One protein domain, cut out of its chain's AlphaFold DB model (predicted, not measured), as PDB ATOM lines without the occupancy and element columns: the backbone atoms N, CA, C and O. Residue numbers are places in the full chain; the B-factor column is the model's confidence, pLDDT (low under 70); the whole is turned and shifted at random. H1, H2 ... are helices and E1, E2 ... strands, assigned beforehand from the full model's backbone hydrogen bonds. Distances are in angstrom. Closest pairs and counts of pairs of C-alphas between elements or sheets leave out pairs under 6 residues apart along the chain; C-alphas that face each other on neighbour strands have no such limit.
ATOM      1  N   ASP A   2      90.549 183.606 221.905       54.25
ATOM      2  CA  ASP A   2      90.376 182.155 221.692       54.25
ATOM      3  C   ASP A   2      90.719 181.703 220.260       54.25
ATOM      4  O   ASP A   2      91.448 180.732 220.089       54.25
ATOM      5  N   LYS A   3      90.390 182.516 219.243       60.50
ATOM      6  CA  LYS A   3      90.812 182.289 217.845       60.50
ATOM      7  C   LYS A   3      92.336 182.234 217.632       60.50
ATOM      8  O   LYS A   3      92.806 181.513 216.760       60.50
ATOM      9  N   CYS A   4      93.136 182.968 218.416       55.97
ATOM     10  CA  CYS A   4      94.601 182.917 218.290       55.97
ATOM     11  C   CYS A   4      95.165 181.588 218.801       55.97
ATOM     12  O   CYS A   4      96.137 181.090 218.242       55.97
ATOM     13  N   ARG A   5      94.554 180.988 219.828       59.12
ATOM     14  CA  ARG A   5      94.966 179.670 220.333       59.12
ATOM     15  C   ARG A   5      94.683 178.551 219.339       59.12
ATOM     16  O   ARG A   5      95.471 177.618 219.267       59.12
ATOM     17  N   GLU A   6      93.603 178.671 218.571       66.31
ATOM     18  CA  GLU A   6      93.273 177.727 217.495       66.31
ATOM     19  C   GLU A   6      94.349 177.714 216.399       66.31
ATOM     20  O   GLU A   6      94.641 176.664 215.839       66.31
ATOM     21  N   HIS A   7      94.980 178.864 216.135       61.09
ATOM     22  CA  HIS A   7      95.975 179.017 215.068       61.09
ATOM     23  C   HIS A   7      97.420 178.809 215.545       61.09
ATOM     24  O   HIS A   7      98.288 178.458 214.749       61.09
ATOM     25  N   PHE A   8      97.686 178.994 216.842       64.94
ATOM     26  CA  PHE A   8      99.011 178.833 217.444       64.94
ATOM     27  C   PHE A   8      98.964 177.854 218.632       64.94
ATOM     28  O   PHE A   8      99.138 178.268 219.784       64.94
ATOM     29  N   PRO A   9      98.726 176.551 218.393       57.28
ATOM     30  CA  PRO A   9      98.690 175.551 219.455       57.28
ATOM     31  C   PRO A   9     100.073 175.428 220.111       57.28
ATOM     32  O   PRO A   9     101.008 174.915 219.507       57.28
ATOM     33  N   ALA A  10     100.207 175.948 221.337       58.38
ATOM     34  CA  ALA A  10     101.385 175.845 222.217       58.38
ATOM     35  C   ALA A  10     102.760 176.100 221.548       58.38
ATOM     36  O   ALA A  10     103.785 175.592 222.002       58.38
ATOM     37  N   GLY A  11     102.780 176.893 220.476       61.81
ATOM     38  CA  GLY A  11     103.962 177.188 219.677       61.81
ATOM     39  C   GLY A  11     104.524 178.572 219.974       61.81
ATOM     40  O   GLY A  11     103.793 179.516 220.272       61.81
ATOM     41  N   GLN A  12     105.847 178.700 219.871       68.12
ATOM     42  CA  GLN A  12     106.539 179.983 219.961       68.12
ATOM     43  C   GLN A  12     106.124 180.863 218.776       68.12
ATOM     44  O   GLN A  12     106.540 180.616 217.641       68.12
ATOM     45  N   LEU A  13     105.322 181.897 219.039       75.62
ATOM     46  CA  LEU A  13     105.068 182.956 218.071       75.62
ATOM     47  C   LEU A  13     106.426 183.536 217.642       75.62
ATOM     48  O   LEU A  13     107.201 184.018 218.465       75.62
ATOM     49  N   GLN A  14     106.776 183.431 216.362       78.69
ATOM     50  CA  GLN A  14     108.093 183.882 215.903       78.69
ATOM     51  C   GLN A  14     108.132 185.402 215.774       78.69
ATOM     52  O   GLN A  14     109.073 186.044 216.231       78.69
ATOM     53  N   THR A  15     107.109 185.994 215.158       78.06
ATOM     54  CA  THR A  15     107.012 187.441 214.969       78.06
ATOM     55  C   THR A  15     105.601 187.922 215.283       78.06
ATOM     56  O   THR A  15     104.634 187.372 214.768       78.06
ATOM     57  N   TYR A  16     105.497 188.948 216.118       80.94
ATOM     58  CA  TYR A  16     104.322 189.800 216.233       80.94
ATOM     59  C   TYR A  16     104.557 191.019 215.347       80.94
ATOM     60  O   TYR A  16     105.600 191.653 215.471       80.94
ATOM     61  N   ALA A  17     103.629 191.320 214.447       76.75
ATOM     62  CA  ALA A  17     103.650 192.550 213.671       76.75
ATOM     63  C   ALA A  17     102.374 193.328 213.990       76.75
ATOM     64  O   ALA A  17     101.280 192.790 213.824       76.75
ATOM     65  N   SER A  18     102.516 194.562 214.463       74.25
ATOM     66  CA  SER A  18     101.410 195.513 214.542       74.25
ATOM     67  C   SER A  18     101.544 196.509 213.405       74.25
ATOM     68  O   SER A  18     102.641 197.000 213.161       74.25
ATOM     69  N   ILE A  19     100.456 196.770 212.689       64.88
ATOM     70  CA  ILE A  19     100.401 197.748 211.604       64.88
ATOM     71  C   ILE A  19      99.261 198.707 211.947       64.88
ATOM     72  O   ILE A  19      98.097 198.316 211.884       64.88
ATOM     73  N   GLY A  20      99.566 199.936 212.369       58.06
ATOM     74  CA  GLY A  20      98.529 200.837 212.879       58.06
ATOM     75  C   GLY A  20      98.994 202.241 213.256       58.06
ATOM     76  O   GLY A  20     100.177 202.513 213.427       58.06
ATOM     77  N   CYS A  21      98.036 203.156 213.385       49.47
ATOM     78  CA  CYS A  21      98.223 204.595 213.593       49.47
ATOM     79  C   CYS A  21      98.533 205.008 215.049       49.47
ATOM     80  O   CYS A  21      97.995 205.992 215.553       49.47
ATOM     81  N   GLY A  22      99.440 204.295 215.718       50.66
ATOM     82  CA  GLY A  22     100.143 204.853 216.875       50.66
ATOM     83  C   GLY A  22      99.443 204.807 218.224       50.66
ATOM     84  O   GLY A  22      99.437 205.788 218.965       50.66
ATOM     85  N   LEU A  23      98.965 203.635 218.628       54.25
ATOM     86  CA  LEU A  23      98.771 203.371 220.049       54.25
ATOM     87  C   LEU A  23      99.697 202.236 220.471       54.25
ATOM     88  O   LEU A  23      99.248 201.119 220.697       54.25
ATOM     89  N   LEU A  24     100.978 202.557 220.692       59.78
ATOM     90  CA  LEU A  24     101.916 201.678 221.414       59.78
ATOM     91  C   LEU A  24     101.298 201.141 222.721       59.78
ATOM     92  O   LEU A  24     101.596 200.032 223.150       59.78
ATOM     93  N   GLY A  25     100.376 201.897 223.333       63.59
ATOM     94  CA  GLY A  25      99.576 201.441 224.470       63.59
ATOM     95  C   GLY A  25      98.613 200.281 224.160       63.59
ATOM     96  O   GLY A  25      98.444 199.407 225.005       63.59
ATOM     97  N   GLN A  26      98.000 200.230 222.974       67.94
ATOM     98  CA  GLN A  26      97.168 199.096 222.542       67.94
ATOM     99  C   GLN A  26      98.025 197.865 222.252       67.94
ATOM    100  O   GLN A  26      97.691 196.773 222.714       67.94
ATOM    101  N   ASP A  27      99.163 198.040 221.579       75.94
ATOM    102  CA  ASP A  27     100.057 196.916 221.311       75.94
ATOM    103  C   ASP A  27     100.696 196.380 222.595       75.94
ATOM    104  O   ASP A  27     100.845 195.170 222.754       75.94
ATOM    105  N   TRP A  28     100.985 197.249 223.569       77.12
ATOM    106  CA  TRP A  28     101.406 196.829 224.906       77.12
ATOM    107  C   TRP A  28     100.346 195.967 225.596       77.12
ATOM    108  O   TRP A  28     100.679 194.940 226.185       77.12
ATOM    109  N   ILE A  29      99.063 196.334 225.498       80.88
ATOM    110  CA  ILE A  29      97.964 195.514 226.029       80.88
ATOM    111  C   ILE A  29      97.940 194.148 225.334       80.88
ATOM    112  O   ILE A  29      97.789 193.130 226.011       80.88
ATOM    113  N   ILE A  30      98.120 194.099 224.013       80.25
ATOM    114  CA  ILE A  30      98.156 192.842 223.251       80.25
ATOM    115  C   ILE A  30      99.348 191.981 223.682       80.25
ATOM    116  O   ILE A  30      99.163 190.806 224.006       80.25
ATOM    117  N   LEU A  31     100.547 192.558 223.765       82.56
ATOM    118  CA  LEU A  31     101.762 191.863 224.197       82.56
ATOM    119  C   LEU A  31     101.663 191.364 225.642       82.56
ATOM    120  O   LEU A  31     102.075 190.243 225.940       82.56
ATOM    121  N   GLU A  32     101.061 192.143 226.538       83.81
ATOM    122  CA  GLU A  32     100.844 191.741 227.928       83.81
ATOM    123  C   GLU A  32      99.814 190.604 228.034       83.81
ATOM    124  O   GLU A  32      99.990 189.668 228.819       83.81
ATOM    125  N   GLN A  33      98.766 190.615 227.204       82.69
ATOM    126  CA  GLN A  33      97.822 189.497 227.109       82.69
ATOM    127  C   GLN A  33      98.485 188.240 226.529       82.69
ATOM    128  O   GLN A  33      98.287 187.144 227.057       82.69
ATOM    129  N   MET A  34      99.332 188.381 225.507       84.00
ATOM    130  CA  MET A  34     100.138 187.282 224.963       84.00
ATOM    131  C   MET A  34     101.084 186.696 226.014       84.00
ATOM    132  O   MET A  34     101.173 185.474 226.160       84.00
ATOM    133  N   ARG A  35     101.741 187.550 226.807       83.75
ATOM    134  CA  ARG A  35     102.611 187.142 227.919       83.75
ATOM    135  C   ARG A  35     101.858 186.295 228.939       83.75
ATOM    136  O   ARG A  35     102.334 185.221 229.306       83.75
ATOM    137  N   ARG A  36     100.662 186.730 229.355       86.12
ATOM    138  CA  ARG A  36      99.793 185.980 230.286       86.12
ATOM    139  C   ARG A  36      99.395 184.607 229.744       86.12
ATOM    140  O   ARG A  36      99.194 183.681 230.523       86.12
ATOM    141  N   GLN A  37      99.338 184.462 228.423       84.12
ATOM    142  CA  GLN A  37      99.038 183.204 227.738       84.12
ATOM    143  C   GLN A  37     100.285 182.381 227.372       84.12
ATOM    144  O   GLN A  37     100.151 181.351 226.716       84.12
ATOM    145  N   LYS A  38     101.486 182.790 227.810       86.12
ATOM    146  CA  LYS A  38     102.777 182.164 227.461       86.12
ATOM    147  C   LYS A  38     103.066 182.141 225.947       86.12
ATOM    148  O   LYS A  38     103.774 181.264 225.468       86.12
ATOM    149  N   MET A  39     102.562 183.130 225.207       83.19
ATOM    150  CA  MET A  39     102.741 183.295 223.757       83.19
ATOM    151  C   MET A  39     103.647 184.491 223.426       83.19
ATOM    152  O   MET A  39     103.287 185.353 222.629       83.19
ATOM    153  N   LEU A  40     104.811 184.594 224.068       79.75
ATOM    154  CA  LEU A  40     105.714 185.716 223.804       79.75
ATOM    155  C   LEU A  40     106.322 185.602 222.397       79.75
ATOM    156  O   LEU A  40     106.945 184.576 222.101       79.75
ATOM    157  N   PRO A  41     106.173 186.628 221.540       83.25
ATOM    158  CA  PRO A  41     106.832 186.635 220.249       83.25
ATOM    159  C   PRO A  41     108.355 186.678 220.425       83.25
ATOM    160  O   PRO A  41     108.856 187.412 221.277       83.25
ATOM    161  N   ARG A  42     109.112 185.951 219.595       80.56
ATOM    162  CA  ARG A  42     110.582 186.111 219.552       80.56
ATOM    163  C   ARG A  42     111.001 187.477 219.003       80.56
ATOM    164  O   ARG A  42     112.066 187.976 219.350       80.56
ATOM    165  N   ARG A  43     110.168 188.068 218.145       75.00
ATOM    166  CA  ARG A  43     110.376 189.379 217.526       75.00
ATOM    167  C   ARG A  43     109.065 190.158 217.508       75.00
ATOM    168  O   ARG A  43     108.054 189.618 217.077       75.00
ATOM    169  N   ALA A  44     109.074 191.415 217.928       76.94
ATOM    170  CA  ALA A  44     107.949 192.326 217.741       76.94
ATOM    171  C   ALA A  44     108.343 193.397 216.718       76.94
ATOM    172  O   ALA A  44     109.427 193.969 216.813       76.94
ATOM    173  N   VAL A  45     107.490 193.621 215.728       71.62
ATOM    174  CA  VAL A  45     107.632 194.628 214.678       71.62
ATOM    175  C   VAL A  45     106.427 195.549 214.788       71.62
ATOM    176  O   VAL A  45     105.294 195.080 214.846       71.62
ATOM    177  N   PHE A  46     106.660 196.852 214.823       66.56
ATOM    178  CA  PHE A  46     105.599 197.852 214.841       66.56
ATOM    179  C   PHE A  46     105.756 198.692 213.578       66.56
ATOM    180  O   PHE A  46     106.819 199.260 213.343       66.56
ATOM    181  N   VAL A  47     104.721 198.709 212.751       62.62
ATOM    182  CA  VAL A  47     104.619 199.497 211.529       62.62
ATOM    183  C   VAL A  47     103.621 200.603 211.823       62.62
ATOM    184  O   VAL A  47     102.405 200.399 211.838       62.62
ATOM    185  N   GLU A  48     104.148 201.774 212.139       61.25
ATOM    186  CA  GLU A  48     103.330 202.914 212.498       61.25
ATOM    187  C   GLU A  48     102.786 203.596 211.237       61.25
ATOM    188  O   GLU A  48     103.479 204.357 210.571       61.25
ATOM    189  N   LEU A  49     101.517 203.341 210.904       58.53
ATOM    190  CA  LEU A  49     100.822 203.989 209.783       58.53
ATOM    191  C   LEU A  49     100.255 205.352 210.195       58.53
ATOM    192  O   LEU A  49      99.080 205.652 209.958       58.53
TER     193      LEU A  49
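This is residues 2 to 49 of the 314 residues of the protein "Hypothetical protein" of Symbiodinium sp. CCMP2592 (UniProt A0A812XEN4). Two parallel strands, E1 and E2, lie side by side as a small two-strand sheet, and the longer helix H2 runs back over one face of it, with E1 under it. A short helix, H1, sits off to the side of the sheet where E1 lies, away from E2 and about level with the start of the strands, and is joined to E1 by a loop through Ala 10. The printed part has 48 residues, with two named helices and two named strands in the order H1, E1, H2, E2; the sheet's order is E1, E2, all parallel, and the class is mixed, helices and strands. The whole is compact, with a radius of gyration of the C-alphas of 10.9 A, yet elongated in outline, spanning 30 by 17 by 17 A.

H1, residues 2 to 7, is apart from H2, residues 24 to 36, and from E2, residues 43 to 48. A short link of 7 residues leads from H1 to E1, residues 15 to 20. E1 and E2 are parallel neighbours at an angle of 11 degrees; the C-alphas of Ala 17 and Val 45 face each other at 4.6 A. Across this pair N 18 and O 45 are within hydrogen-bond range at 2.9 A, as are N 47 and O 18 at 2.7 A. E1, H2 and E2 form a strand-helix-strand unit, two parallel neighbour strands with a helix between them along the chain, and its crossover is right-handed. The closest C-alphas of E1 and H2 are those of Ser 18 and Asp 27, 7.0 A apart, the one pair within 8 A; the two centres are 11.4 A apart. H2 and E2 are near each other, with 5 pairs of C-alphas within 10 A. In H1 and H2 every O i to N i+4 pair is within hydrogen-bond range.

H1, Asp 2 to His 7, begins at C-alpha 2, (90.376, 182.155, 221.692), and measures 9.2 A from first to last C-alpha. E1, Thr 15 to Gly 20, measures 16.0 A. H2, Leu 24 to Arg 36, measures 18.2 A and begins at C-alpha 24, (101.916, 201.678, 221.414). E2, Arg 43 to Glu 48, measures 16.1 A and ends at C-alpha 48, (103.330, 202.914, 212.498).

The two C-alphas farthest apart are those of Ala 10 and Leu 49, at 30.8 A. The printed part has no cut. The link from E1 to H2, 3 residues, is tight; the link from H2 to E2, 6 residues, is short; no link is long. The mean pLDDT of the printed part is 70.6, and 23 residues are under 70: residues 2 to 12, 19 to 26 and 46 to 49.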